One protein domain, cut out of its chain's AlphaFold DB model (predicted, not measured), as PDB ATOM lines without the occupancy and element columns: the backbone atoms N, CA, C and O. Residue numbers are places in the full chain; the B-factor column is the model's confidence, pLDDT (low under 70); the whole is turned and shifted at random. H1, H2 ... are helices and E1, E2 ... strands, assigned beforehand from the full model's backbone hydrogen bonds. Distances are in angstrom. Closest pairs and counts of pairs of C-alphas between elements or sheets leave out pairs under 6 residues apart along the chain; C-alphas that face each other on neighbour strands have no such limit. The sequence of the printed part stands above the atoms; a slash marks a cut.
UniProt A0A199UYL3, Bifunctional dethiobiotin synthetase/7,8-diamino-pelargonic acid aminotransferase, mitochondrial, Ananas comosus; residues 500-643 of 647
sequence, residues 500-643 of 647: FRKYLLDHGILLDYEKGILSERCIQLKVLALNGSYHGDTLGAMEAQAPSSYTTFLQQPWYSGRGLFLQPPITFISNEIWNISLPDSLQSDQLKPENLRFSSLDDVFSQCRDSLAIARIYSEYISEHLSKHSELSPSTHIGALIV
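What this domain is: This is residues 500 to 643 of the 647 residues of the protein "Bifunctional dethiobiotin synthetase/7,8-diamino-pelargonic acid aminotransferase, mitochondrial" of Ananas comosus (UniProt A0A199UYL3). Two lobes are joined by one long helix: H7 runs from a small lobe, made of the hairpin E3 and E4 with the short helices H4, H5 and H6, to a parallel sheet of three strands in the other lobe, where its residues 621 to 630 pack on one face. H1 is on the opposite face, H3 and the long stretch 543 to 562 reach away from the sheet, and residues 511 to 516 stick out. The printed part has 144 residues, with seven named helices and five named strands in the order H1 H2 E1 H3 E2 E3 E4 H4 H5 H6 H7 E5; the class is mixed, helices and strands, and the larger sheet has the order E2 E1 E5. The whole is loose, with a radius of gyration of the C-alphas of 18.9 A, and elongated, spanning 60 by 37 by 25 A.

How they stand to each other: In the larger sheet the inner strand E1, residues 524 to 530, is parallel to E2, residues 563 to 566, with N 564 and O 527 at 2.8 A, and to E5, residues 636 to 641, with N 526 and O 637 at 2.8 A. H7, residues 613 to 632, is on this sheet at a height of 10.8 A; its closest C-alphas to E5 are those of Ser 630 and Thr 636, 7.4 A. H1, residues 500 to 506, is on the opposite face at a height of 8.1 A, with the C-alphas of Phe 500 and Gly 639 closest to E5 at 5.4 A. H2, residues 509 to 514, is close to H1 but not clearly touching, about perpendicular at 90 degrees; the closest C-alphas are those of Leu 504 and Leu 510, 5.6 A. H3, residues 539 to 542, is not on the sheet; E1, H3 and E2 form a strand-helix-strand unit, two parallel neighbour strands with a helix between, its crossover right-handed. E3, residues 570 to 574, and E4, residues 577 to 581, are an antiparallel hairpin, with N 579 and O 572 at 2.8 A. The closest C-alphas of E4 and H4, residues 593 to 596, are those of Ile 580 and Leu 596, 5.0 A; those of E4 and H5, residues 601 to 604, are Trp 578 and Leu 601, 6.8 A. H6, residues 607 to 611, meets H5 only through their link. Every O i to N i+4 pair is within hydrogen-bond range in H1, H2 and H7; H6 has 0 of 1, but 2 of 2 O i to N i+3 pairs, and H3, H4 and H5 are too short for an i+4 pair.

Where its parts are: H1 begins at C-alpha 500, (-1.475, 15.422, -43.618). H7 is 28.8 A long, from C-alpha 613 at (8.691, -9.309, -24.661); E1 is 19.4 A and E5 14.6 A, ending at C-alpha 641, (4.709, 9.589, -38.481).

The domain as a whole: The C-alphas farthest apart, those of Gly 516 and Asn 575, are 62.5 A apart. The printed part has no cut; the links H3 to E2 and E4 to H4 are long. The mean pLDDT of the printed part is 88.8, and residues 511 to 522 are under 70.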
ATOM      1  N   PHE A 500      -0.324  14.731 -44.194       96.06
ATOM      2  CA  PHE A 500      -1.475  15.422 -43.618       96.06
ATOM      3  C   PHE A 500      -2.686  15.431 -44.548       96.06
ATOM      4  O   PHE A 500      -3.806  15.201 -44.091       96.06
ATOM      5  N   ARG A 501      -2.495  15.632 -45.859       94.88
ATOM      6  CA  ARG A 501      -3.603  15.566 -46.822       94.88
ATOM      7  C   ARG A 501      -4.249  14.180 -46.834       94.88
ATOM      8  O   ARG A 501      -5.475  14.093 -46.870       94.88
ATOM      9  N   LYS A 502      -3.441  13.118 -46.776       96.38
ATOM     10  CA  LYS A 502      -3.924  11.735 -46.703       96.38
ATOM     11  C   LYS A 502      -4.662  11.462 -45.389       96.38
ATOM     12  O   LYS A 502      -5.770  10.937 -45.432       96.38
ATOM     13  N   TYR A 503      -4.114  11.899 -44.256       94.75
ATOM     14  CA  TYR A 503      -4.759  11.766 -42.948       94.75
ATOM     15  C   TYR A 503      -6.142  12.427 -42.909       94.75
ATOM     16  O   TYR A 503      -7.120  11.787 -42.527       94.75
ATOM     17  N   LEU A 504      -6.241  13.686 -43.353       91.31
ATOM     18  CA  LEU A 504      -7.501  14.438 -43.376       91.31
ATOM     19  C   LEU A 504      -8.566  13.780 -44.261       91.31
ATOM     20  O   LEU A 504      -9.752  13.841 -43.938       91.31
ATOM     21  N   LEU A 505      -8.150  13.170 -45.375       91.88
ATOM     22  CA  LEU A 505      -9.043  12.426 -46.260       91.88
ATOM     23  C   LEU A 505      -9.552  11.144 -45.589       91.88
ATOM     24  O   LEU A 505     -10.756  10.906 -45.573       91.88
ATOM     25  N   ASP A 506      -8.651  10.351 -45.006       92.94
ATOM     26  CA  ASP A 506      -8.983   9.047 -44.412       92.94
ATOM     27  C   ASP A 506      -9.889   9.156 -43.183       92.94
ATOM     28  O   ASP A 506     -10.652   8.237 -42.896       92.94
ATOM     29  N   HIS A 507      -9.849  10.296 -42.494       87.81
ATOM     30  CA  HIS A 507     -10.671  10.567 -41.314       87.81
ATOM     31  C   HIS A 507     -11.933  11.385 -41.632       87.81
ATOM     32  O   HIS A 507     -12.607  11.838 -40.713       87.81
ATOM     33  N   GLY A 508     -12.257  11.624 -42.912       83.94
ATOM     34  CA  GLY A 508     -13.469  12.346 -43.336       83.94
ATOM     35  C   GLY A 508     -13.483  13.855 -43.043       83.94
ATOM     36  O   GLY A 508     -14.366  14.564 -43.518       83.94
ATOM     37  N   ILE A 509     -12.463  14.367 -42.352       81.12
ATOM     38  CA  ILE A 509     -12.332  15.762 -41.914       81.12
ATOM     39  C   ILE A 509     -12.418  16.748 -43.086       81.12
ATOM     40  O   ILE A 509     -12.993  17.831 -42.969       81.12
ATOM     41  N   LEU A 510     -11.847  16.380 -44.235       72.75
ATOM     42  CA  LEU A 510     -11.853  17.237 -45.417       72.75
ATOM     43  C   LEU A 510     -13.270  17.479 -45.970       72.75
ATOM     44  O   LEU A 510     -13.597  18.590 -46.381       72.75
ATOM     45  N   LEU A 511     -14.110  16.440 -45.952       68.94
ATOM     46  CA  LEU A 511     -15.491  16.491 -46.437       68.94
ATOM     47  C   LEU A 511     -16.382  17.303 -45.492       68.94
ATOM     48  O   LEU A 511     -17.287  18.000 -45.948       68.94
ATOM     49  N   ASP A 512     -16.121  17.230 -44.187       66.06
ATOM     50  CA  ASP A 512     -16.846  18.002 -43.174       66.06
ATOM     51  C   ASP A 512     -16.504  19.500 -43.237       66.06
ATOM     52  O   ASP A 512     -17.370  20.345 -42.989       66.06
ATOM     53  N   TYR A 513     -15.271  19.836 -43.640       64.75
ATOM     54  CA  TYR A 513     -14.851  21.211 -43.921       64.75
ATOM     55  C   TYR A 513     -15.546  21.780 -45.169       64.75
ATOM     56  O   TYR A 513     -16.146  22.851 -45.100       64.75
ATOM     57  N   GLU A 514     -15.549  21.050 -46.291       65.81
ATOM     58  CA  GLU A 514     -16.207  21.485 -47.540       65.81
ATOM     59  C   GLU A 514     -17.731  21.648 -47.394       65.81
ATOM     60  O   GLU A 514     -18.337  22.484 -48.064       65.81
ATOM     61  N   LYS A 515     -18.359  20.889 -46.488       64.25
ATOM     62  CA  LYS A 515     -19.795  20.983 -46.174       64.25
ATOM     63  C   LYS A 515     -20.141  22.062 -45.140       64.25
ATOM     64  O   LYS A 515     -21.310  22.187 -44.781       64.25
ATOM     65  N   GLY A 516     -19.160  22.819 -44.639       61.69
ATOM     66  CA  GLY A 516     -19.367  23.870 -43.635       61.69
ATOM     67  C   GLY A 516     -19.817  23.359 -42.259       61.69
ATOM     68  O   GLY A 516     -20.349  24.133 -41.466       61.69
ATOM     69  N   ILE A 517     -19.635  22.063 -41.975       60.28
ATOM     70  CA  ILE A 517     -20.015  21.424 -40.700       60.28
ATOM     71  C   ILE A 517     -19.000  21.787 -39.605       60.28
ATOM     72  O   ILE A 517     -19.349  21.914 -38.431       60.28
ATOM     73  N   LEU A 518     -17.745  22.010 -39.995       58.50
ATOM     74  CA  LEU A 518     -16.686  22.500 -39.122       58.50
ATOM     75  C   LEU A 518     -16.586  24.030 -39.225       58.50
ATOM     76  O   LEU A 518     -16.259  24.569 -40.279       58.50
ATOM     77  N   SER A 519     -16.850  24.738 -38.119       54.34
ATOM     78  CA  SER A 519     -16.483  26.162 -37.985       54.34
ATOM     79  C   SER A 519     -14.954  26.323 -37.983       54.34
ATOM     80  O   SER A 519     -14.259  25.371 -37.643       54.34
ATOM     81  N   GLU A 520     -14.426  27.512 -38.310       49.81
ATOM     82  CA  GLU A 520     -12.992  27.900 -38.390       49.81
ATOM     83  C   GLU A 520     -12.093  27.567 -37.168       49.81
ATOM     84  O   GLU A 520     -10.941  27.996 -37.098       49.81
ATOM     85  N   ARG A 521     -12.561  26.800 -36.179       52.00
ATOM     86  CA  ARG A 521     -11.735  26.285 -35.082       52.00
ATOM     87  C   ARG A 521     -10.739  25.247 -35.613       52.00
ATOM     88  O   ARG A 521     -11.027  24.059 -35.685       52.00
ATOM     89  N   CYS A 522      -9.566  25.769 -35.975       58.03
ATOM     90  CA  CYS A 522      -8.321  25.122 -36.383       58.03
ATOM     91  C   CYS A 522      -8.161  23.678 -35.899       58.03
ATOM     92  O   CYS A 522      -7.733  23.442 -34.768       58.03
ATOM     93  N   ILE A 523      -8.392  22.721 -36.797       73.50
ATOM     94  CA  ILE A 523      -7.868  21.365 -36.638       73.50
ATOM     95  C   ILE A 523      -6.350  21.473 -36.607       73.50
ATOM     96  O   ILE A 523      -5.724  21.890 -37.583       73.50
ATOM     97  N   GLN A 524      -5.761  21.148 -35.461       85.81
ATOM     98  CA  GLN A 524      -4.317  21.199 -35.296       85.81
ATOM     99  C   GLN A 524      -3.731  19.837 -35.630       85.81
ATOM    100  O   GLN A 524      -3.986  18.855 -34.941       85.81
ATOM    101  N   LEU A 525      -2.934  19.783 -36.692       91.88
ATOM    102  CA  LEU A 525      -2.167  18.593 -37.035       91.88
ATOM    103  C   LEU A 525      -0.780  18.674 -36.403       91.88
ATOM    104  O   LEU A 525      -0.122  19.718 -36.448       91.88
ATOM    105  N   LYS A 526      -0.348  17.555 -35.831       95.44
ATOM    106  CA  LYS A 526       0.990  17.336 -35.287       95.44
ATOM    107  C   LYS A 526       1.606  16.074 -35.876       95.44
ATOM    108  O   LYS A 526       0.897  15.195 -36.372       95.44
ATOM    109  N   VAL A 527       2.927  15.983 -35.802       97.62
ATOM    110  CA  VAL A 527       3.669  14.762 -36.133       97.62
ATOM    111  C   VAL A 527       3.852  13.874 -34.902       97.62
ATOM    112  O   VAL A 527       3.891  14.359 -33.776       97.62
ATOM    113  N   LEU A 528       4.002  12.575 -35.111       97.69
ATOM    114  CA  LEU A 528       4.676  11.672 -34.189       97.69
ATOM    115  C   LEU A 528       6.116  11.519 -34.676       97.69
ATOM    116  O   LEU A 528       6.329  11.154 -35.833       97.69
ATOM    117  N   ALA A 529       7.083  11.800 -33.811       97.38
ATOM    118  CA  ALA A 529       8.502  11.712 -34.141       97.38
ATOM    119  C   ALA A 529       9.316  11.204 -32.946       97.38
ATOM    120  O   ALA A 529       8.845  11.182 -31.804       97.38
ATOM    121  N   LEU A 530      10.553  10.793 -33.206       95.81
ATOM    122  CA  LEU A 530      11.495  10.401 -32.160       95.81
ATOM    123  C   LEU A 530      12.311  11.619 -31.726       95.81
ATOM    124  O   LEU A 530      12.820  12.369 -32.559       95.81
ATOM    125  N   ASN A 531      12.447  11.829 -30.420       95.25
ATOM    126  CA  ASN A 531      13.300  12.881 -29.890       95.25
ATOM    127  C   ASN A 531      14.757  12.653 -30.328       95.25
ATOM    128  O   ASN A 531      15.254  11.532 -30.276       95.25
ATOM    129  N   GLY A 532      15.433  13.718 -30.761       93.62
ATOM    130  CA  GLY A 532      16.775  13.650 -31.351       93.62
ATOM    131  C   GLY A 532      16.804  13.392 -32.863       93.62
ATOM    132  O   GLY A 532      17.883  13.447 -33.464       93.62
ATOM    133  N   SER A 533      15.649  13.162 -33.500       95.50
ATOM    134  CA  SER A 533      15.568  13.148 -34.963       95.50
ATOM    135  C   SER A 533      15.770  14.548 -35.572       95.50
ATOM    136  O   SER A 533      15.570  15.570 -34.913       95.50
ATOM    137  N   TYR A 534      16.227  14.589 -36.818       96.25
ATOM    138  CA  TYR A 534      16.548  15.765 -37.612       96.25
ATOM    139  C   TYR A 534      16.006  15.598 -39.031       96.25
ATOM    140  O   TYR A 534      16.202  14.564 -39.671       96.25
ATOM    141  N   HIS A 535      15.350  16.642 -39.536       97.19
ATOM    142  CA  HIS A 535      14.656  16.589 -40.822       97.19
ATOM    143  C   HIS A 535      14.911  17.815 -41.717       97.19
ATOM    144  O   HIS A 535      14.323  17.919 -42.792       97.19
ATOM    145  N   GLY A 536      15.801  18.725 -41.306       96.69
ATOM    146  CA  GLY A 536      16.113  19.955 -42.035       96.69
ATOM    147  C   GLY A 536      15.767  21.234 -41.269       96.69
ATOM    148  O   GLY A 536      15.028  21.207 -40.287       96.69
ATOM    149  N   ASP A 537      16.283  22.365 -41.758       97.75
ATOM    150  CA  ASP A 537      16.238  23.656 -41.045       97.75
ATOM    151  C   ASP A 537      15.190  24.646 -41.580       97.75
ATOM    152  O   ASP A 537      15.061  25.762 -41.074       97.75
ATOM    153  N   THR A 538      14.436  24.287 -42.625       98.00
ATOM    154  CA  THR A 538      13.285  25.110 -43.025       98.00
ATOM    155  C   THR A 538      12.163  24.934 -42.005       98.00
ATOM    156  O   THR A 538      12.044  23.879 -41.384       98.00
ATOM    157  N   LEU A 539      11.337  25.965 -41.801       98.19
ATOM    158  CA  LEU A 539      10.385  25.995 -40.684       98.19
ATOM    159  C   LEU A 539       9.487  24.750 -40.629       98.19
ATOM    160  O   LEU A 539       9.302  24.194 -39.552       98.19
ATOM    161  N   GLY A 540       8.952  24.283 -41.762       96.94
ATOM    162  CA  GLY A 540       8.075  23.112 -41.762       96.94
ATOM    163  C   GLY A 540       8.800  21.822 -41.369       96.94
ATOM    164  O   GLY A 540       8.217  20.988 -40.683       96.94
ATOM    165  N   ALA A 541      10.072  21.683 -41.747       97.81
ATOM    166  CA  ALA A 541      10.918  20.568 -41.333       97.81
ATOM    167  C   ALA A 541      11.310  20.668 -39.850       97.81
ATOM    168  O   ALA A 541      11.210  19.678 -39.124       97.81
ATOM    169  N   MET A 542      11.664  21.869 -39.373       97.62
ATOM    170  CA  MET A 542      11.970  22.118 -37.961       97.62
ATOM    171  C   MET A 542      10.781  21.814 -37.051       97.62
ATOM    172  O   MET A 542      10.985  21.296 -35.965       97.62
ATOM    173  N   GLU A 543       9.539  22.083 -37.468       97.81
ATOM    174  CA  GLU A 543       8.339  21.778 -36.668       97.81
ATOM    175  C   GLU A 543       8.158  20.272 -36.388       97.81
ATOM    176  O   GLU A 543       7.415  19.906 -35.473       97.81
ATOM    177  N   ALA A 544       8.848  19.408 -37.142       97.19
ATOM    178  CA  ALA A 544       8.927  17.970 -36.906       97.19
ATOM    179  C   ALA A 544      10.104  17.545 -36.005       97.19
ATOM    180  O   ALA A 544      10.260  16.357 -35.729       97.19
ATOM    181  N   GLN A 545      10.916  18.489 -35.529       97.06
ATOM    182  CA  GLN A 545      11.978  18.269 -34.551       97.06
ATOM    183  C   GLN A 545      11.470  18.571 -33.137       97.06
ATOM    184  O   GLN A 545      10.661  19.472 -32.930       97.06
ATOM    185  N   ALA A 546      11.963  17.828 -32.146       97.06
ATOM    186  CA  ALA A 546      11.654  18.092 -30.745       97.06
ATOM    187  C   ALA A 546      12.310  19.400 -30.246       97.06
ATOM    188  O   ALA A 546      13.418  19.734 -30.683       97.06
ATOM    189  N   PRO A 547      11.694  20.117 -29.281       97.38
ATOM    190  CA  PRO A 547      12.289  21.317 -28.703       97.38
ATOM    191  C   PRO A 547      13.689  21.066 -28.132       97.38
ATOM    192  O   PRO A 547      13.893  20.165 -27.320       97.38
ATOM    193  N   SER A 548      14.652  21.895 -28.527       96.56
ATOM    194  CA  SER A 548      16.036  21.841 -28.047       96.56
ATOM    195  C   SER A 548      16.671  23.234 -28.036       96.56
ATOM    196  O   SER A 548      16.037  24.221 -28.415       96.56
ATOM    197  N   SER A 549      17.948  23.336 -27.655       95.94
ATOM    198  CA  SER A 549      18.718  24.583 -27.777       95.94
ATOM    199  C   SER A 549      18.783  25.119 -29.218       95.94
ATOM    200  O   SER A 549      18.957  26.323 -29.407       95.94
ATOM    201  N   TYR A 550      18.590  24.256 -30.222       95.44
ATOM    202  CA  TYR A 550      18.649  24.590 -31.650       95.44
ATOM    203  C   TYR A 550      17.315  25.060 -32.244       95.44
ATOM    204  O   TYR A 550      17.294  25.579 -33.353       95.44
ATOM    205  N   THR A 551      16.204  24.938 -31.514       96.19
ATOM    206  CA  THR A 551      14.865  25.344 -31.983       96.19
ATOM    207  C   THR A 551      14.288  26.485 -31.141       96.19
ATOM    208  O   THR A 551      13.081  26.691 -31.081       96.19
ATOM    209  N   THR A 552      15.137  27.194 -30.395       95.44
ATOM    210  CA  THR A 552      14.697  28.281 -29.510       95.44
ATOM    211  C   THR A 552      14.282  29.523 -30.301       95.44
ATOM    212  O   THR A 552      14.589  29.661 -31.486       95.44
ATOM    213  N   PHE A 553      13.659  30.484 -29.610       96.25
ATOM    214  CA  PHE A 553      13.294  31.789 -30.173       96.25
ATOM    215  C   PHE A 553      14.465  32.504 -30.871       96.25
ATOM    216  O   PHE A 553      14.256  33.189 -31.865       96.25
ATOM    217  N   LEU A 554      15.699  32.331 -30.377       96.81
ATOM    218  CA  LEU A 554      16.891  32.942 -30.974       96.81
ATOM    219  C   LEU A 554      17.279  32.326 -32.325       96.81
ATOM    220  O   LEU A 554      17.948  32.989 -33.111       96.81
ATOM    221  N   GLN A 555      16.897  31.072 -32.582       96.38
ATOM    222  CA  GLN A 555      17.196  30.370 -33.833       96.38
ATOM    223  C   GLN A 555      16.068  30.548 -34.852       96.38
ATOM    224  O   GLN A 555      16.315  30.906 -35.999       96.38
ATOM    225  N   GLN A 556      14.822  30.325 -34.428       97.19
ATOM    226  CA  GLN A 556      13.647  30.413 -35.291       97.19
ATOM    227  C   GLN A 556      12.429  30.894 -34.478       97.19
ATOM    228  O   GLN A 556      11.765  30.080 -33.836       97.19
ATOM    229  N   PRO A 557      12.098  32.201 -34.499       97.62
ATOM    230  CA  PRO A 557      11.020  32.781 -33.690       97.62
ATOM    231  C   PRO A 557       9.625  32.192 -33.930       97.62
ATOM    232  O   PRO A 557       8.742  32.356 -33.090       97.62
ATOM    233  N   TRP A 558       9.403  31.548 -35.080       98.00
ATOM    234  CA  TRP A 558       8.113  30.953 -35.447       98.00
ATOM    235  C   TRP A 558       8.003  29.460 -35.146       98.00
ATOM    236  O   TRP A 558       6.938  28.882 -35.357       98.00
ATOM    237  N   TYR A 559       9.073  28.834 -34.656       98.00
ATOM    238  CA  TYR A 559       9.031  27.436 -34.251       98.00
ATOM    239  C   TYR A 559       8.100  27.256 -33.043       98.00
ATOM    240  O   TYR A 559       8.159  28.021 -32.077       98.00
ATOM    241  N   SER A 560       7.254  26.224 -33.087       95.56
ATOM    242  CA  SER A 560       6.293  25.919 -32.023       95.56
ATOM    243  C   SER A 560       6.336  24.468 -31.533       95.56
ATOM    244  O   SER A 560       5.698  24.149 -30.530       95.56
ATOM    245  N   GLY A 561       7.110  23.598 -32.189       94.81
ATOM    246  CA  GLY A 561       7.270  22.190 -31.831       94.81
ATOM    247  C   GLY A 561       5.991  21.398 -32.061       94.81
ATOM    248  O   GLY A 561       5.392  20.874 -31.118       94.81
ATOM    249  N   ARG A 562       5.539  21.310 -33.315       95.00
ATOM    250  CA  ARG A 562       4.267  20.664 -33.696       95.00
ATOM    251  C   ARG A 562       4.352  19.139 -33.744       95.00
ATOM    252  O   ARG A 562       3.944  18.515 -34.724       95.00
ATOM    253  N   GLY A 563       4.788  18.521 -32.653       94.75
ATOM    254  CA  GLY A 563       4.873  17.070 -32.553       94.75
ATOM    255  C   GLY A 563       4.582  16.504 -31.169       94.75
ATOM    256  O   GLY A 563       4.592  17.204 -30.156       94.75
ATOM    257  N   LEU A 564       4.300  15.205 -31.154       96.06
ATOM    258  CA  LEU A 564       4.465  14.319 -30.014       96.06
ATOM    259  C   LEU A 564       5.808  13.604 -30.200       96.06
ATOM    260  O   LEU A 564       5.984  12.855 -31.161       96.06
ATOM    261  N   PHE A 565       6.751  13.858 -29.296       96.19
ATOM    262  CA  PHE A 565       8.132  13.391 -29.419       96.19
ATOM    263  C   PHE A 565       8.422  12.295 -28.396       96.19
ATOM    264  O   PHE A 565       8.462  12.561 -27.195       96.19
ATOM    265  N   LEU A 566       8.611  11.062 -28.865       95.44
ATOM    266  CA  LEU A 566       8.904   9.913 -28.004       95.44
ATOM    267  C   LEU A 566      10.410   9.764 -27.788       95.44
ATOM    268  O   LEU A 566      11.189  10.021 -28.703       95.44
ATOM    269  N   GLN A 567      10.833   9.321 -26.603       93.62
ATOM    270  CA  GLN A 567      12.245   8.994 -26.374       93.62
ATOM    271  C   GLN A 567      12.565   7.637 -27.018       93.62
ATOM    272  O   GLN A 567      11.914   6.646 -26.670       93.62
ATOM    273  N   PRO A 568      13.534   7.555 -27.947       94.06
ATOM    274  CA  PRO A 568      13.872   6.295 -28.588       94.06
ATOM    275  C   PRO A 568      14.778   5.424 -27.697       94.06
ATOM    276  O   PRO A 568      15.651   5.944 -26.997       94.06
ATOM    277  N   PRO A 569      14.633   4.089 -27.744       93.25
ATOM    278  CA  PRO A 569      15.715   3.166 -27.410       93.25
ATOM    279  C   PRO A 569      16.947   3.419 -28.287       93.25
ATOM    280  O   PRO A 569      16.800   3.657 -29.481       93.25
ATOM    281  N   ILE A 570      18.151   3.297 -27.726       92.88
ATOM    282  CA  ILE A 570      19.413   3.495 -28.460       92.88
ATOM    283  C   ILE A 570      20.180   2.181 -28.505       92.88
ATOM    284  O   ILE A 570      20.359   1.535 -27.473       92.88
ATOM    285  N   THR A 571      20.685   1.808 -29.680       93.25
ATOM    286  CA  THR A 571      21.573   0.649 -29.831       93.25
ATOM    287  C   THR A 571      23.016   1.098 -30.036       93.25
ATOM    288  O   THR A 571      23.279   2.001 -30.822       93.25
ATOM    289  N   PHE A 572      23.964   0.477 -29.336       94.00
ATOM    290  CA  PHE A 572      25.387   0.816 -29.421       94.00
ATOM    291  C   PHE A 572      26.268  -0.402 -29.135       94.00
ATOM    292  O   PHE A 572      25.838  -1.353 -28.484       94.00
ATOM    293  N   ILE A 573      27.519  -0.369 -29.589       94.94
ATOM    294  CA  ILE A 573      28.506  -1.409 -29.284       94.94
ATOM    295  C   ILE A 573      29.404  -0.973 -28.121       94.94
ATOM    296  O   ILE A 573      29.866   0.166 -28.068       94.94
ATOM    297  N   SER A 574      29.647  -1.874 -27.172       94.62
ATOM    298  CA  SER A 574      30.579  -1.676 -26.059       94.62
ATOM    299  C   SER A 574      31.211  -3.007 -25.675       94.62
ATOM    300  O   SER A 574      30.497  -3.992 -25.490       94.62
ATOM    301  N   ASN A 575      32.545  -3.040 -25.579       93.25
ATOM    302  CA  ASN A 575      33.324  -4.261 -25.342       93.25
ATOM    303  C   ASN A 575      32.915  -5.409 -26.283       93.25
ATOM    304  O   ASN A 575      32.635  -6.513 -25.829       93.25
ATOM    305  N   GLU A 576      32.818  -5.108 -27.584       93.94
ATOM    306  CA  GLU A 576      32.437  -6.054 -28.652       93.94
ATOM    307  C   GLU A 576      31.012  -6.635 -28.545       93.94
ATOM    308  O   GLU A 576      30.637  -7.510 -29.320       93.94
ATOM    309  N   ILE A 577      30.183  -6.119 -27.633       94.44
ATOM    310  CA  ILE A 577      28.794  -6.545 -27.439       94.44
ATOM    311  C   ILE A 577      27.861  -5.418 -27.870       94.44
ATOM    312  O   ILE A 577      28.039  -4.257 -27.488       94.44
ATOM    313  N   TRP A 578      26.831  -5.757 -28.639       95.25
ATOM    314  CA  TRP A 578      25.759  -4.833 -28.992       95.25
ATOM    315  C   TRP A 578      24.774  -4.726 -27.832       95.25
ATOM    316  O   TRP A 578      24.278  -5.734 -27.338       95.25
ATOM    317  N   ASN A 579      24.508  -3.510 -27.372       94.62
ATOM    318  CA  ASN A 579      23.663  -3.212 -26.223       94.62
ATOM    319  C   ASN A 579      22.510  -2.296 -26.640       94.62
ATOM    320  O   ASN A 579      22.698  -1.398 -27.461       94.62
ATOM    321  N   ILE A 580      21.344  -2.480 -26.022       92.94
ATOM    322  CA  ILE A 580      20.205  -1.563 -26.112       92.94
ATOM    323  C   ILE A 580      20.087  -0.790 -24.798       92.94
ATOM    324  O   ILE A 580      19.896  -1.382 -23.737       92.94
ATOM    325  N   SER A 581      20.164   0.538 -24.878       91.81
ATOM    326  CA  SER A 581      19.775   1.449 -23.803       91.81
ATOM    327  C   SER A 581      18.307   1.826 -23.964       91.81
ATOM    328  O   SER A 581      17.879   2.231 -25.046       91.81
ATOM    329  N   LEU A 582      17.539   1.696 -22.887       92.19
ATOM    330  CA  LEU A 582      16.138   2.098 -22.836       92.19
ATOM    331  C   LEU A 582      16.014   3.410 -22.056       92.19
ATOM    332  O   LEU A 582      16.659   3.542 -21.014       92.19
ATOM    333  N   PRO A 583      15.175   4.359 -22.501       90.62
ATOM    334  CA  PRO A 583      14.856   5.523 -21.685       90.62
ATOM    335  C   PRO A 583      14.099   5.093 -20.423       90.62
ATOM    336  O   PRO A 583      13.417   4.066 -20.422       90.62
ATOM    337  N   ASP A 584      14.174   5.898 -19.362       86.56
ATOM    338  CA  ASP A 584      13.579   5.575 -18.055       86.56
ATOM    339  C   ASP A 584      12.084   5.238 -18.148       86.56
ATOM    340  O   ASP A 584      11.600   4.328 -17.482       86.56
ATOM    341  N   SER A 585      11.359   5.901 -19.054       84.50
ATOM    342  CA  SER A 585       9.932   5.663 -19.296       84.50
ATOM    343  C   SER A 585       9.606   4.301 -19.926       84.50
ATOM    344  O   SER A 585       8.435   3.944 -20.015       84.50
ATOM    345  N   LEU A 586      10.614   3.576 -20.418       85.00
ATOM    346  CA  LEU A 586      10.514   2.252 -21.041       85.00
ATOM    347  C   LEU A 586      11.140   1.143 -20.180       85.00
ATOM    348  O   LEU A 586      11.126  -0.023 -20.585       85.00
ATOM    349  N   GLN A 587      11.705   1.476 -19.015       80.25
ATOM    350  CA  GLN A 587      12.247   0.472 -18.105       80.25
ATOM    351  C   GLN A 587      11.114  -0.371 -17.509       80.25
ATOM    352  O   GLN A 587      10.056   0.134 -17.140       80.25
ATOM    353  N   SER A 588      11.335  -1.681 -17.433       77.75
ATOM    354  CA  SER A 588      10.364  -2.636 -16.910       77.75
ATOM    355  C   SER A 588      11.084  -3.754 -16.172       77.75
ATOM    356  O   SER A 588      12.042  -4.318 -16.700       77.75
ATOM    357  N   ASP A 589      10.558  -4.150 -15.014       73.25
ATOM    358  CA  ASP A 589      11.050  -5.303 -14.245       73.25
ATOM    359  C   ASP A 589      10.958  -6.626 -15.033       73.25
ATOM    360  O   ASP A 589      11.600  -7.619 -14.692       73.25
ATOM    361  N   GLN A 590      10.170  -6.651 -16.115       72.00
ATOM    362  CA  GLN A 590      10.039  -7.802 -17.012       72.00
ATOM    363  C   GLN A 590      11.235  -7.961 -17.968       72.00
ATOM    364  O   GLN A 590      11.384  -9.015 -18.594       72.00
ATOM    365  N   LEU A 591      12.090  -6.942 -18.106       78.25
ATOM    366  CA  LEU A 591      13.239  -6.956 -19.007       78.25
ATOM    367  C   LEU A 591      14.515  -7.331 -18.261       78.25
ATOM    368  O   LEU A 591      15.076  -6.556 -17.491       78.25
ATOM    369  N   LYS A 592      15.015  -8.532 -18.546       77.69
ATOM    370  CA  LYS A 592      16.320  -8.967 -18.057       77.69
ATOM    371  C   LYS A 592      17.458  -8.350 -18.884       77.69
ATOM    372  O   LYS A 592      17.294  -8.197 -20.096       77.69
ATOM    373  N   PRO A 593      18.640  -8.099 -18.289       75.50
ATOM    374  CA  PRO A 593      19.801  -7.543 -18.997       75.50
ATOM    375  C   PRO A 593      20.248  -8.362 -20.218       75.50
ATOM    376  O   PRO A 593      20.743  -7.807 -21.194       75.50
ATOM    377  N   GLU A 594      20.052  -9.681 -20.178       78.06
ATOM    378  CA  GLU A 594      20.336 -10.606 -21.284       78.06
ATOM    379  C   GLU A 594      19.477 -10.355 -22.534       78.06
ATOM    380  O   GLU A 594      19.935 -10.606 -23.641       78.06
ATOM    381  N   ASN A 595      18.283  -9.769 -22.386       81.31
ATOM    382  CA  ASN A 595      17.390  -9.448 -23.508       81.31
ATOM    383  C   ASN A 595      17.779  -8.154 -24.244       81.31
ATOM    384  O   ASN A 595      17.171  -7.815 -25.259       81.31
ATOM    385  N   LEU A 596      18.749  -7.407 -23.710       89.19
ATOM    386  CA  LEU A 596      19.225  -6.131 -24.249       89.19
ATOM    387  C   LEU A 596      20.646  -6.233 -24.811       89.19
ATOM    388  O   LEU A 596      21.223  -5.213 -25.181       89.19
ATOM    389  N   ARG A 597      21.220  -7.442 -24.855       92.56
ATOM    390  CA  ARG A 597      22.591  -7.706 -25.296       92.56
ATOM    391  C   ARG A 597      22.610  -8.690 -26.454       92.56
ATOM    392  O   ARG A 597      21.949  -9.721 -26.399       92.56
ATOM    393  N   PHE A 598      23.412  -8.391 -27.467       93.12
ATOM    394  CA  PHE A 598      23.480  -9.152 -28.708       93.12
ATOM    395  C   PHE A 598      24.935  -9.367 -29.132       93.12
ATOM    396  O   PHE A 598      25.796  -8.506 -28.942       93.12
ATOM    397  N   SER A 599      25.205 -10.535 -29.715       92.88
ATOM    398  CA  SER A 599      26.521 -10.913 -30.239       92.88
ATOM    399  C   SER A 599      26.868 -10.224 -31.554       92.88
ATOM    400  O   SER A 599      28.042 -10.068 -31.874       92.88
ATOM    401  N   SER A 600      25.861  -9.828 -32.331       93.38
ATOM    402  CA  SER A 600      26.051  -9.233 -33.648       93.38
ATOM    403  C   SER A 600      24.993  -8.177 -33.953       93.38
ATOM    404  O   SER A 600      23.937  -8.124 -33.322       93.38
ATOM    405  N   LEU A 601      25.280  -7.348 -34.957       91.62
ATOM    406  CA  LEU A 601      24.325  -6.376 -35.476       91.62
ATOM    407  C   LEU A 601      23.133  -7.064 -36.162       91.62
ATOM    408  O   LEU A 601      22.005  -6.592 -36.057       91.62
ATOM    409  N   ASP A 602      23.360  -8.210 -36.803       93.38
ATOM    410  CA  ASP A 602      22.300  -8.993 -37.446       93.38
ATOM    411  C   ASP A 602      21.265  -9.477 -36.423       93.38
ATOM    412  O   ASP A 602      20.064  -9.454 -36.689       93.38
ATOM    413  N   ASP A 603      21.711  -9.843 -35.217       92.06
ATOM    414  CA  ASP A 603      20.816 -10.237 -34.126       92.06
ATOM    415  C   ASP A 603      19.939  -9.060 -33.662       92.06
ATOM    416  O   ASP A 603      18.762  -9.252 -33.347       92.06
ATOM    417  N   VAL A 604      20.477  -7.833 -33.671       90.94
ATOM    418  CA  VAL A 604      19.715  -6.605 -33.380       90.94
ATOM    419  C   VAL A 604      18.633  -6.376 -34.438       90.94
ATOM    420  O   VAL A 604      17.516  -6.005 -34.082       90.94
ATOM    421  N   PHE A 605      18.919  -6.610 -35.720       92.19
ATOM    422  CA  PHE A 605      17.957  -6.422 -36.819       92.19
ATOM    423  C   PHE A 605      17.107  -7.664 -37.131       92.19
ATOM    424  O   PHE A 605      16.322  -7.664 -38.080       92.19
ATOM    425  N   SER A 606      17.232  -8.724 -36.334       92.25
ATOM    426  CA  SER A 606      16.504  -9.967 -36.554       92.25
ATOM    427  C   SER A 606      14.999  -9.798 -36.334       92.25
ATOM    428  O   SER A 606      14.555  -9.380 -35.265       92.25
ATOM    429  N   GLN A 607      14.199 -10.236 -37.312       92.38
ATOM    430  CA  GLN A 607      12.730 -10.255 -37.229       92.38
ATOM    431  C   GLN A 607      12.204 -11.133 -36.086       92.38
ATOM    432  O   GLN A 607      11.091 -10.936 -35.608       92.38
ATOM    433  N   CYS A 608      13.005 -12.080 -35.583       89.50
ATOM    434  CA  CYS A 608      12.633 -12.874 -34.413       89.50
ATOM    435  C   CYS A 608      12.328 -11.991 -33.189       89.50
ATOM    436  O   CYS A 608      11.563 -12.400 -32.311       89.50
ATOM    437  N   ARG A 609      12.881 -10.768 -33.141       91.06
ATOM    438  CA  ARG A 609      12.651  -9.802 -32.065       91.06
ATOM    439  C   ARG A 609      11.206  -9.324 -31.958       91.06
ATOM    440  O   ARG A 609      10.796  -8.987 -30.849       91.06
ATOM    441  N   ASP A 610      10.423  -9.388 -33.032       92.31
ATOM    442  CA  ASP A 610       9.003  -9.002 -33.023       92.31
ATOM    443  C   ASP A 610       8.164  -9.900 -32.099       92.31
ATOM    444  O   ASP A 610       7.116  -9.496 -31.601       92.31
ATOM    445  N   SER A 611       8.646 -11.117 -31.827       88.31
ATOM    446  CA  SER A 611       8.003 -12.071 -30.916       88.31
ATOM    447  C   SER A 611       8.464 -11.960 -29.456       88.31
ATOM    448  O   SER A 611       7.921 -12.638 -28.582       88.31
ATOM    449  N   LEU A 612       9.467 -11.124 -29.170       85.94
ATOM    450  CA  LEU A 612      10.041 -10.986 -27.834       85.94
ATOM    451  C   LEU A 612       9.237 -10.015 -26.963       85.94
ATOM    452  O   LEU A 612       8.578  -9.095 -27.446       85.94
ATOM    453  N   ALA A 613       9.368 -10.163 -25.641       86.25
ATOM    454  CA  ALA A 613       8.691  -9.309 -24.661       86.25
ATOM    455  C   ALA A 613       8.968  -7.806 -24.865       86.25
ATOM    456  O   ALA A 613       8.097  -6.979 -24.605       86.25
ATOM    457  N   ILE A 614      10.152  -7.454 -25.379       88.06
ATOM    458  CA  ILE A 614      10.540  -6.066 -25.647       88.06
ATOM    459  C   ILE A 614       9.667  -5.397 -26.721       88.06
ATOM    460  O   ILE A 614       9.321  -4.229 -26.571       88.06
ATOM    461  N   ALA A 615       9.240  -6.134 -27.754       91.19
ATOM    462  CA  ALA A 615       8.359  -5.605 -28.795       91.19
ATOM    463  C   ALA A 615       6.974  -5.262 -28.227       91.19
ATOM    464  O   ALA A 615       6.409  -4.213 -28.542       91.19
ATOM    465  N   ARG A 616       6.458  -6.099 -27.315       90.50
ATOM    466  CA  ARG A 616       5.209  -5.818 -26.593       90.50
ATOM    467  C   ARG A 616       5.328  -4.562 -25.731       90.50
ATOM    468  O   ARG A 616       4.436  -3.723 -25.782       90.50
ATOM    469  N   ILE A 617       6.436  -4.405 -25.005       90.75
ATOM    470  CA  ILE A 617       6.691  -3.219 -24.172       90.75
ATOM    471  C   ILE A 617       6.732  -1.947 -25.029       90.75
ATOM    472  O   ILE A 617       6.114  -0.949 -24.669       90.75
ATOM    473  N   TYR A 618       7.382  -1.984 -26.197       93.06
ATOM    474  CA  TYR A 618       7.358  -0.859 -27.137       93.06
ATOM    475  C   TYR A 618       5.942  -0.544 -27.629       93.06
ATOM    476  O   TYR A 618       5.544   0.620 -27.647       93.06
ATOM    477  N   SER A 619       5.159  -1.566 -27.984       93.88
ATOM    478  CA  SER A 619       3.773  -1.390 -28.428       93.88
ATOM    479  C   SER A 619       2.888  -0.772 -27.343       93.88
ATOM    480  O   SER A 619       2.104   0.132 -27.636       93.88
ATOM    481  N   GLU A 620       2.999  -1.247 -26.101       92.50
ATOM    482  CA  GLU A 620       2.250  -0.728 -24.949       92.50
ATOM    483  C   GLU A 620       2.623   0.734 -24.679       92.50
ATOM    484  O   GLU A 620       1.739   1.586 -24.604       92.50
ATOM    485  N   TYR A 621       3.920   1.046 -24.661       92.75
ATOM    486  CA  TYR A 621       4.426   2.405 -24.475       92.75
ATOM    487  C   TYR A 621       3.912   3.386 -25.537       92.75
ATOM    488  O   TYR A 621       3.428   4.470 -25.198       92.75
ATOM    489  N   ILE A 622       3.979   3.017 -26.822       94.31
ATOM    490  CA  ILE A 622       3.495   3.864 -27.925       94.31
ATOM    491  C   ILE A 622       1.981   4.075 -27.804       94.31
ATOM    492  O   ILE A 622       1.501   5.205 -27.921       94.31
ATOM    493  N   SER A 623       1.229   3.006 -27.529       94.25
ATOM    494  CA  SER A 623      -0.233   3.061 -27.397       94.25
ATOM    495  C   SER A 623      -0.667   3.948 -26.230       94.25
ATOM    496  O   SER A 623      -1.601   4.740 -26.366       94.25
ATOM    497  N   GLU A 624       0.033   3.861 -25.099       92.50
ATOM    498  CA  GLU A 624      -0.218   4.689 -23.920       92.50
ATOM    499  C   GLU A 624       0.012   6.178 -24.219       92.50
ATOM    500  O   GLU A 624      -0.831   7.010 -23.885       92.50
ATOM    501  N   HIS A 625       1.110   6.529 -24.896       92.31
ATOM    502  CA  HIS A 625       1.414   7.925 -25.234       92.31
ATOM    503  C   HIS A 625       0.416   8.517 -26.231       92.31
ATOM    504  O   HIS A 625      -0.010   9.662 -26.064       92.31
ATOM    505  N   LEU A 626       0.007   7.742 -27.240       92.62
ATOM    506  CA  LEU A 626      -1.014   8.169 -28.198       92.62
ATOM    507  C   LEU A 626      -2.374   8.380 -27.522       92.62
ATOM    508  O   LEU A 626      -3.029   9.392 -27.776       92.62
ATOM    509  N   SER A 627      -2.764   7.475 -26.621       90.19
ATOM    510  CA  SER A 627      -4.027   7.575 -25.878       90.19
ATOM    511  C   SER A 627      -4.038   8.805 -24.966       90.19
ATOM    512  O   SER A 627      -4.933   9.642 -25.071       90.19
ATOM    513  N   LYS A 628      -2.981   8.992 -24.161       89.25
ATOM    514  CA  LYS A 628      -2.818  10.175 -23.297       89.25
ATOM    515  C   LYS A 628      -2.851  11.481 -24.088       89.25
ATOM    516  O   LYS A 628      -3.449  12.456 -23.641       89.25
ATOM    517  N   HIS A 629      -2.223  11.523 -25.266       87.56
ATOM    518  CA  HIS A 629      -2.248  12.713 -26.116       87.56
ATOM    519  C   HIS A 629      -3.665  13.047 -26.596       87.56
ATOM    520  O   HIS A 629      -4.082  14.204 -26.524       87.56
ATOM    521  N   SER A 630      -4.412  12.032 -27.038       84.44
ATOM    522  CA  SER A 630      -5.797  12.197 -27.486       84.44
ATOM    523  C   SER A 630      -6.722  12.680 -26.364       84.44
ATOM    524  O   SER A 630      -7.627  13.468 -26.628       84.44
ATOM    525  N   GLU A 631      -6.501  12.236 -25.124       82.94
ATOM    526  CA  GLU A 631      -7.269  12.677 -23.950       82.94
ATOM    527  C   GLU A 631      -6.967  14.135 -23.570       82.94
ATOM    528  O   GLU A 631      -7.878  14.901 -23.257       82.94
ATOM    529  N   LEU A 632      -5.695  14.539 -23.623       79.81
ATOM    530  CA  LEU A 632      -5.247  15.877 -23.219       79.81
ATOM    531  C   LEU A 632      -5.559  16.970 -24.248       79.81
ATOM    532  O   LEU A 632      -5.591  18.152 -23.903       79.81
ATOM    533  N   SER A 633      -5.710  16.627 -25.526       75.56
ATOM    534  CA  SER A 633      -5.868  17.607 -26.608       75.56
ATOM    535  C   SER A 633      -6.811  17.097 -27.704       75.56
ATOM    536  O   SER A 633      -6.367  16.838 -28.819       75.56
ATOM    537  N   PRO A 634      -8.128  17.016 -27.437       72.69
ATOM    538  CA  PRO A 634      -9.099  16.401 -28.349       72.69
ATOM    539  C   PRO A 634      -9.260  17.120 -29.701       72.69
ATOM    540  O   PRO A 634      -9.793  16.540 -30.638       72.69
ATOM    541  N   SER A 635      -8.805  18.374 -29.823       76.12
ATOM    542  CA  SER A 635      -8.789  19.141 -31.082       76.12
ATOM    543  C   SER A 635      -7.451  19.077 -31.837       76.12
ATOM    544  O   SER A 635      -7.264  19.785 -32.830       76.12
ATOM    545  N   THR A 636      -6.491  18.297 -31.331       86.06
ATOM    546  CA  THR A 636      -5.162  18.104 -31.920       86.06
ATOM    547  C   THR A 636      -5.008  16.657 -32.354       86.06
ATOM    548  O   THR A 636      -5.227  15.737 -31.575       86.06
ATOM    549  N   HIS A 637      -4.593  16.453 -33.597       89.94
ATOM    550  CA  HIS A 637      -4.486  15.135 -34.203       89.94
ATOM    551  C   HIS A 637      -3.045  14.830 -34.590       89.94
ATOM    552  O   HIS A 637      -2.359  15.656 -35.196       89.94
ATOM    553  N   ILE A 638      -2.607  13.607 -34.298       94.88
ATOM    554  CA  ILE A 638      -1.364  13.061 -34.837       94.88
ATOM    555  C   ILE A 638      -1.632  12.629 -36.280       94.88
ATOM    556  O   ILE A 638      -2.235  11.588 -36.525       94.88
ATOM    557  N   GLY A 639      -1.225  13.473 -37.227       94.88
ATOM    558  CA  GLY A 639      -1.549  13.322 -38.646       94.88
ATOM    559  C   GLY A 639      -0.463  12.651 -39.487       94.88
ATOM    560  O   GLY A 639      -0.702  12.343 -40.651       94.88
ATOM    561  N   ALA A 640       0.735  12.457 -38.935       97.81
ATOM    562  CA  ALA A 640       1.863  11.861 -39.646       97.81
ATOM    563  C   ALA A 640       2.853  11.215 -38.671       97.81
ATOM    564  O   ALA A 640       3.061  11.737 -37.578       97.81
ATOM    565  N   LEU A 641       3.495  10.127 -39.096       97.88
ATOM    566  CA  LEU A 641       4.709   9.589 -38.481       97.88
ATOM    567  C   LEU A 641       5.902  10.003 -39.344       97.88
ATOM    568  O   LEU A 641       5.873   9.813 -40.560       97.88
ATOM    569  N   ILE A 642       6.947  10.528 -38.714       97.62
ATOM    570  CA  ILE A 642       8.217  10.850 -39.363       97.62
ATOM    571  C   ILE A 642       9.370  10.316 -38.514       97.62
ATOM    572  O   ILE A 642       9.375  10.450 -37.290       97.62
ATOM    573  N   VAL A 643      10.312   9.632 -39.162       96.38
ATOM    574  CA  VAL A 643      11.422   8.933 -38.504       96.38
ATOM    575  C   VAL A 643      12.687   9.029 -39.350       96.38
ATOM    576  O   VAL A 643      12.608   9.108 -40.574       96.38
TER     577      VAL A 643